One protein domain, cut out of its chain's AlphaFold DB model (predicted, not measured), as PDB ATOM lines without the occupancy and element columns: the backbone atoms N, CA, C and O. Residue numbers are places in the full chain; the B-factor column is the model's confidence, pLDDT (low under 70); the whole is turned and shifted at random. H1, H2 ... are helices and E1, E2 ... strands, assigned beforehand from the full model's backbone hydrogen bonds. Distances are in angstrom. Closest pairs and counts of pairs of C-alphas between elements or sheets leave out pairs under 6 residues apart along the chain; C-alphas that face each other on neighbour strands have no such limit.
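What this domain is: This is residues 62 to 118 of the 118 residues of the protein "Resolvase domain-containing protein" of Calothrix sp. NIES-4071 (UniProt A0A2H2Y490). Two helices make an open V, meeting where H1 ends and H2 begins, and a small two-stranded hairpin, E1 and E2, sits near the first residues of H1, away from H2. Residues 71 to 80 loop between the hairpin and H1. The printed part has 57 residues, with two named strands and then two named helices in the order E1, E2, H1, H2; the sheet, E1 - E2, is antiparallel and the class is mostly helix. The whole is loose, with a radius of gyration of the C-alphas of 13.1 A, and flat, spanning 36 by 33 by 14 A.

How they stand to each other: Start with E1, residues 62 to 64, and E2, residues 67 to 70, an antiparallel hairpin at 131 degrees. Look there for N 62 and O 69, 2.8 A apart, and N 64 and O 67, 2.9 A apart, both within hydrogen-bond range. Go on to H1, residues 81 to 94; its closest approach to E2 is between the C-alphas of Pro 70 and Trp 82, 5.5 A. H2, residues 99 to 116, forms a helical hairpin with H1: they touch, opposite ways at a steep tilt of 43 degrees. The closest C-alphas of the two are those of Phe 92 and Thr 102, 6.3 A apart; H1 touches H2 with residues 88 to 92 alone, and H2 touches H1 with residues 99 to 106 alone. E1 is apart from both helices, and E2 is apart from H2. In H1 every O i to N i+4 pair is within hydrogen-bond range; in H2, 12 of 14 are.

Where its parts are: Find C-alpha 62 at (22.549, 29.095, -40.137), where E1 begins its 6.1 A; E2 covers 10.1 A. From C-alpha 81 at (16.234, 34.956, -36.089), H1 runs 20.1 A to C-alpha 94. H2 runs 26.7 A and ends at C-alpha 116, (8.972, 45.600, -22.846).

The domain as a whole: The C-alphas farthest apart, those of Glu 66 and Gln 115, are 37.2 A from each other. The printed part has no cut; the links E1 to E2 and H1 to H2 are tight, and E2 to H1 is short. Look at residues 95 to 97 and 112 to 118 for pLDDT under 70; the mean of the printed part is 80.1.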
ATOM      1  N   ARG A  62      21.100  29.206 -40.270       89.75
ATOM      2  CA  ARG A  62      22.549  29.095 -40.137       89.75
ATOM      3  C   ARG A  62      23.053  27.862 -40.870       89.75
ATOM      4  O   ARG A  62      22.376  26.838 -40.944       89.75
ATOM      5  N   ARG A  63      24.269  27.945 -41.407       88.19
ATOM      6  CA  ARG A  63      24.958  26.795 -41.992       88.19
ATOM      7  C   ARG A  63      25.657  26.023 -40.879       88.19
ATOM      8  O   ARG A  63      26.613  26.521 -40.294       88.19
ATOM      9  N   VAL A  64      25.190  24.810 -40.610       87.56
ATOM     10  CA  VAL A  64      25.762  23.888 -39.624       87.56
ATOM     11  C   VAL A  64      26.052  22.573 -40.337       87.56
ATOM     12  O   VAL A  64      25.152  21.983 -40.929       87.56
ATOM     13  N   ASN A  65      27.312  22.129 -40.322       84.56
ATOM     14  CA  ASN A  65      27.747  20.884 -40.977       84.56
ATOM     15  C   ASN A  65      27.278  20.773 -42.440       84.56
ATOM     16  O   ASN A  65      26.702  19.770 -42.853       84.56
ATOM     17  N   GLU A  66      27.478  21.847 -43.211       83.19
ATOM     18  CA  GLU A  66      27.088  21.942 -44.626       83.19
ATOM     19  C   GLU A  66      25.579  21.818 -44.904       83.19
ATOM     20  O   GLU A  66      25.187  21.707 -46.062       83.19
ATOM     21  N   LYS A  67      24.722  21.907 -43.882       85.81
ATOM     22  CA  LYS A  67      23.259  21.942 -44.004       85.81
ATOM     23  C   LYS A  67      22.697  23.224 -43.398       85.81
ATOM     24  O   LYS A  67      23.362  23.891 -42.606       85.81
ATOM     25  N   TYR A  68      21.474  23.573 -43.784       87.62
ATOM     26  CA  TYR A  68      20.739  24.655 -43.141       87.62
ATOM     27  C   TYR A  68      20.069  24.150 -41.866       87.62
ATOM     28  O   TYR A  68      19.378  23.134 -41.889       87.62
ATOM     29  N   ALA A  69      20.277  24.874 -40.773       88.56
ATOM     30  CA  ALA A  69      19.585  24.692 -39.507       88.56
ATOM     31  C   ALA A  69      18.927  26.022 -39.100       88.56
ATOM     32  O   ALA A  69      19.468  27.077 -39.445       88.56
ATOM     33  N   PRO A  70      17.781  26.001 -38.399       90.06
ATOM     34  CA  PRO A  70      17.176  27.203 -37.831       90.06
ATOM     35  C   PRO A  70      18.174  27.984 -36.973       90.06
ATOM     36  O   PRO A  70      18.893  27.392 -36.165       90.06
ATOM     37  N   ASP A  71      18.240  29.304 -37.152       90.38
ATOM     38  CA  ASP A  71      19.080  30.152 -36.310       90.38
ATOM     39  C   ASP A  71      18.324  30.563 -35.038       90.38
ATOM     40  O   ASP A  71      17.439  31.420 -35.060       90.38
ATOM     41  N   THR A  72      18.693  29.939 -33.918       88.44
ATOM     42  CA  THR A  72      18.115  30.190 -32.592       88.44
ATOM     43  C   THR A  72      18.809  31.323 -31.836       88.44
ATOM     44  O   THR A  72      18.515  31.535 -30.661       88.44
ATOM     45  N   THR A  73      19.758  32.042 -32.450       87.00
ATOM     46  CA  THR A  73      20.368  33.198 -31.781       87.00
ATOM     47  C   THR A  73      19.374  34.338 -31.646       87.00
ATOM     48  O   THR A  73      18.585  34.606 -32.553       87.00
ATOM     49  N   LEU A  74      19.393  34.972 -30.475       85.81
ATOM     50  CA  LEU A  74      18.475  36.045 -30.135       85.81
ATOM     51  C   LEU A  74      18.883  37.328 -30.855       85.81
ATOM     52  O   LEU A  74      20.039  37.746 -30.816       85.81
ATOM     53  N   HIS A  75      17.904  37.944 -31.499       81.88
ATOM     54  CA  HIS A  75      17.985  39.298 -32.011       81.88
ATOM     55  C   HIS A  75      17.759  40.305 -30.870       81.88
ATOM     56  O   HIS A  75      17.203  39.967 -29.825       81.88
ATOM     57  N   GLU A  76      18.105  41.573 -31.096       80.69
ATOM     58  CA  GLU A  76      17.927  42.687 -30.145       80.69
ATOM     59  C   GLU A  76      16.481  42.847 -29.640       80.69
ATOM     60  O   GLU A  76      16.241  43.395 -28.572       80.69
ATOM     61  N   CYS A  77      15.504  42.328 -30.386       71.25
ATOM     62  CA  CYS A  77      14.088  42.348 -30.020       71.25
ATOM     63  C   CYS A  77      13.652  41.156 -29.146       71.25
ATOM     64  O   CYS A  77      12.457  40.922 -28.997       71.25
ATOM     65  N   GLY A  78      14.587  40.344 -28.640       79.06
ATOM     66  CA  GLY A  78      14.303  39.206 -27.757       79.06
ATOM     67  C   GLY A  78      13.721  37.961 -28.439       79.06
ATOM     68  O   GLY A  78      13.469  36.972 -27.761       79.06
ATOM     69  N   LYS A  79      13.533  37.980 -29.766       83.94
ATOM     70  CA  LYS A  79      13.127  36.822 -30.588       83.94
ATOM     71  C   LYS A  79      14.334  36.217 -31.293       83.94
ATOM     72  O   LYS A  79      15.278  36.937 -31.621       83.94
ATOM     73  N   SER A  80      14.300  34.922 -31.579       88.81
ATOM     74  CA  SER A  80      15.312  34.293 -32.429       88.81
ATOM     75  C   SER A  80      15.172  34.714 -33.895       88.81
ATOM     76  O   SER A  80      14.081  35.044 -34.368       88.81
ATOM     77  N   PHE A  81      16.271  34.676 -34.648       86.94
ATOM     78  CA  PHE A  81      16.234  34.956 -36.089       86.94
ATOM     79  C   PHE A  81      15.284  34.022 -36.850       86.94
ATOM     80  O   PHE A  81      14.643  34.458 -37.809       86.94
ATOM     81  N   TRP A  82      15.169  32.761 -36.424       90.50
ATOM     82  CA  TRP A  82      14.202  31.808 -36.964       90.50
ATOM     83  C   TRP A  82      12.752  32.265 -36.767       90.50
ATOM     84  O   TRP A  82      11.983  32.284 -37.725       90.50
ATOM     85  N   GLU A  83      12.387  32.680 -35.553       88.44
ATOM     86  CA  GLU A  83      11.025  33.135 -35.237       88.44
ATOM     87  C   GLU A  83      10.648  34.393 -36.018       88.44
ATOM     88  O   GLU A  83       9.538  34.488 -36.535       88.44
ATOM     89  N   ILE A  84      11.584  35.336 -36.165       87.75
ATOM     90  CA  ILE A  84      11.370  36.544 -36.975       87.75
ATOM     91  C   ILE A  84      11.126  36.163 -38.438       87.75
ATOM     92  O   ILE A  84      10.233  36.713 -39.082       87.75
ATOM     93  N   ALA A  85      11.914  35.230 -38.977       88.94
ATOM     94  CA  ALA A  85      11.750  34.768 -40.351       88.94
ATOM     95  C   ALA A  85      10.404  34.056 -40.565       88.94
ATOM     96  O   ALA A  85       9.748  34.318 -41.571       88.94
ATOM     97  N   ALA A  86       9.979  33.213 -39.620       89.44
ATOM     98  CA  ALA A  86       8.679  32.545 -39.663       89.44
ATOM     99  C   ALA A  86       7.525  33.560 -39.636       89.44
ATOM    100  O   ALA A  86       6.687  33.546 -40.530       89.44
ATOM    101  N   GLU A  87       7.552  34.525 -38.710       87.50
ATOM    102  CA  GLU A  87       6.529  35.576 -38.593       87.50
ATOM    103  C   GLU A  87       6.395  36.417 -39.875       87.50
ATOM    104  O   GLU A  87       5.286  36.759 -40.287       87.50
ATOM    105  N   ILE A  88       7.516  36.736 -40.538       87.88
ATOM    106  CA  ILE A  88       7.512  37.441 -41.829       87.88
ATOM    107  C   ILE A  88       6.783  36.621 -42.898       87.88
ATOM    108  O   ILE A  88       5.986  37.178 -43.658       87.88
ATOM    109  N   VAL A  89       7.097  35.324 -42.991       88.50
ATOM    110  CA  VAL A  89       6.525  34.423 -43.998       88.50
ATOM    111  C   VAL A  89       5.039  34.215 -43.737       88.50
ATOM    112  O   VAL A  89       4.250  34.403 -44.661       88.50
ATOM    113  N   ASP A  90       4.658  33.922 -42.498       88.94
ATOM    114  CA  ASP A  90       3.266  33.690 -42.106       88.94
ATOM    115  C   ASP A  90       2.406  34.925 -42.406       88.94
ATOM    116  O   ASP A  90       1.389  34.833 -43.089       88.94
ATOM    117  N   TYR A  91       2.868  36.122 -42.023       86.06
ATOM    118  CA  TYR A  91       2.146  37.364 -42.317       86.06
ATOM    119  C   TYR A  91       2.015  37.640 -43.823       86.06
ATOM    120  O   TYR A  91       0.999  38.167 -44.286       86.06
ATOM    121  N   PHE A  92       3.048  37.314 -44.603       86.06
ATOM    122  CA  PHE A  92       3.024  37.499 -46.051       86.06
ATOM    123  C   PHE A  92       2.067  36.521 -46.745       86.06
ATOM    124  O   PHE A  92       1.369  36.920 -47.677       86.06
ATOM    125  N   VAL A  93       2.023  35.266 -46.290       86.81
ATOM    126  CA  VAL A  93       1.218  34.192 -46.891       86.81
ATOM    127  C   VAL A  93      -0.255  34.284 -46.485       86.81
ATOM    128  O   VAL A  93      -1.120  34.175 -47.354       86.81
ATOM    129  N   ASP A  94      -0.558  34.548 -45.213       82.88
ATOM    130  CA  ASP A  94      -1.937  34.533 -44.701       82.88
ATOM    131  C   ASP A  94      -2.729  35.810 -45.037       82.88
ATOM    132  O   ASP A  94      -3.960  35.800 -45.098       82.88
ATOM    133  N   GLY A  95      -2.043  36.940 -45.237       65.38
ATOM    134  CA  GLY A  95      -2.672  38.264 -45.175       65.38
ATOM    135  C   GLY A  95      -3.047  38.945 -46.494       65.38
ATOM    136  O   GLY A  95      -3.475  40.098 -46.442       65.38
ATOM    137  N   ASN A  96      -2.826  38.344 -47.676       61.59
ATOM    138  CA  ASN A  96      -2.769  39.104 -48.949       61.59
ATOM    139  C   ASN A  96      -1.898  40.380 -48.809       61.59
ATOM    140  O   ASN A  96      -2.161  41.432 -49.403       61.59
ATOM    141  N   ALA A  97      -0.878  40.308 -47.950       65.75
ATOM    142  CA  ALA A  97      -0.105  41.461 -47.547       65.75
ATOM    143  C   ALA A  97       0.863  41.833 -48.670       65.75
ATOM    144  O   ALA A  97       1.691  41.042 -49.114       65.75
ATOM    145  N   SER A  98       0.802  43.087 -49.114       84.19
ATOM    146  CA  SER A  98       1.863  43.649 -49.946       84.19
ATOM    147  C   SER A  98       3.196  43.633 -49.186       84.19
ATOM    148  O   SER A  98       3.230  43.765 -47.959       84.19
ATOM    149  N   LEU A  99       4.315  43.595 -49.915       83.44
ATOM    150  CA  LEU A  99       5.653  43.691 -49.315       83.44
ATOM    151  C   LEU A  99       5.775  44.903 -48.370       83.44
ATOM    152  O   LEU A  99       6.416  44.837 -47.323       83.44
ATOM    153  N   ARG A 100       5.102  46.012 -48.709       85.88
ATOM    154  CA  ARG A 100       5.092  47.231 -47.898       85.88
ATOM    155  C   ARG A 100       4.390  47.030 -46.554       85.88
ATOM    156  O   ARG A 100       4.922  47.471 -45.538       85.88
ATOM    157  N   SER A 101       3.226  46.382 -46.537       85.12
ATOM    158  CA  SER A 101       2.498  46.091 -45.292       85.12
ATOM    159  C   SER A 101       3.290  45.161 -44.378       85.12
ATOM    160  O   SER A 101       3.358  45.423 -43.181       85.12
ATOM    161  N   THR A 102       3.974  44.158 -44.938       83.75
ATOM    162  CA  THR A 102       4.837  43.245 -44.171       83.75
ATOM    163  C   THR A 102       5.987  43.987 -43.502       83.75
ATOM    164  O   THR A 102       6.210  43.833 -42.307       83.75
ATOM    165  N   VAL A 103       6.671  44.884 -44.221       84.56
ATOM    166  CA  VAL A 103       7.764  45.684 -43.637       84.56
ATOM    167  C   VAL A 103       7.268  46.591 -42.508       84.56
ATOM    168  O   VAL A 103       7.938  46.719 -41.481       84.56
ATOM    169  N   VAL A 104       6.107  47.233 -42.675       86.81
ATOM    170  CA  VAL A 104       5.517  48.091 -41.632       86.81
ATOM    171  C   VAL A 104       5.141  47.268 -40.399       86.81
ATOM    172  O   VAL A 104       5.440  47.685 -39.279       86.81
ATOM    173  N   TYR A 105       4.536  46.098 -40.600       84.75
ATOM    174  CA  TYR A 105       4.190  45.171 -39.528       84.75
ATOM    175  C   TYR A 105       5.431  44.705 -38.757       84.75
ATOM    176  O   TYR A 105       5.489  44.879 -37.541       84.75
ATOM    177  N   CYS A 106       6.467  44.226 -39.452       82.56
ATOM    178  CA  CYS A 106       7.694  43.750 -38.814       82.56
ATOM    179  C   CYS A 106       8.416  44.856 -38.041       82.56
ATOM    180  O   CYS A 106       8.827  44.632 -36.906       82.56
ATOM    181  N   LYS A 107       8.498  46.078 -38.589       83.62
ATOM    182  CA  LYS A 107       9.063  47.224 -37.855       83.62
ATOM    183  C   LYS A 107       8.311  47.501 -36.556       83.62
ATOM    184  O   LYS A 107       8.937  47.773 -35.536       83.62
ATOM    185  N   LYS A 108       6.977  47.429 -36.584       82.38
ATOM    186  CA  LYS A 108       6.143  47.654 -35.400       82.38
ATOM    187  C   LYS A 108       6.284  46.520 -34.377       82.38
ATOM    188  O   LYS A 108       6.426  46.810 -33.194       82.38
ATOM    189  N   SER A 109       6.292  45.263 -34.829       77.56
ATOM    190  CA  SER A 109       6.489  44.068 -33.989       77.56
ATOM    191  C   SER A 109       7.841  44.120 -33.262       77.56
ATOM    192  O   SER A 109       7.904  43.962 -32.045       77.56
ATOM    193  N   MET A 110       8.912  44.472 -33.979       73.81
ATOM    194  CA  MET A 110      10.257  44.614 -33.410       73.81
ATOM    195  C   MET A 110      10.375  45.795 -32.432       73.81
ATOM    196  O   MET A 110      11.029  45.664 -31.400       73.81
ATOM    197  N   ALA A 111       9.722  46.929 -32.717       71.00
ATOM    198  CA  ALA A 111       9.746  48.107 -31.847       71.00
ATOM    199  C   ALA A 111       8.966  47.914 -30.532       71.00
ATOM    200  O   ALA A 111       9.397  48.404 -29.491       71.00
ATOM    201  N   LEU A 112       7.840  47.191 -30.562       61.44
ATOM    202  CA  LEU A 112       7.032  46.892 -29.370       61.44
ATOM    203  C   LEU A 112       7.771  45.990 -28.374       61.44
ATOM    204  O   LEU A 112       7.660  46.190 -27.169       61.44
ATOM    205  N   LEU A 113       8.553  45.027 -28.864       58.19
ATOM    206  CA  LEU A 113       9.316  44.114 -28.008       58.19
ATOM    207  C   LEU A 113      10.524  44.786 -27.346       58.19
ATOM    208  O   LEU A 113      10.822  44.490 -26.191       58.19
ATOM    209  N   GLY A 114      11.162  45.745 -28.025       57.25
ATOM    210  CA  GLY A 114      12.247  46.543 -27.445       57.25
ATOM    211  C   GLY A 114      11.812  47.454 -26.288       57.25
ATOM    212  O   GLY A 114      12.647  47.827 -25.475       57.25
ATOM    213  N   GLN A 115      10.520  47.791 -26.178       53.44
ATOM    214  CA  GLN A 115       9.980  48.606 -25.076       53.44
ATOM    215  C   GLN A 115       9.580  47.795 -23.834       53.44
ATOM    216  O   GLN A 115       9.419  48.377 -22.769       53.44
ATOM    217  N   ILE A 116       9.394  46.476 -23.957       50.94
ATOM    218  CA  ILE A 116       8.972  45.600 -22.846       50.94
ATOM    219  C   ILE A 116      10.185  45.001 -22.109       50.94
ATOM    220  O   ILE A 116      10.071  44.601 -20.954       50.94
ATOM    221  N   LEU A 117      11.346  44.948 -22.767       48.22
ATOM    222  CA  LEU A 117      12.601  44.400 -22.232       48.22
ATOM    223  C   LEU A 117      13.622  45.480 -21.815       48.22
ATOM    224  O   LEU A 117      14.770  45.135 -21.532       48.22
ATOM    225  N   GLY A 118      13.220  46.758 -21.804       42.25
ATOM    226  CA  GLY A 118      14.029  47.909 -21.383       42.25
ATOM    227  C   GLY A 118      13.691  48.399 -19.983       42.25
ATOM    228  O   GLY A 118      12.490  48.390 -19.637       42.25
TER     229      GLY A 118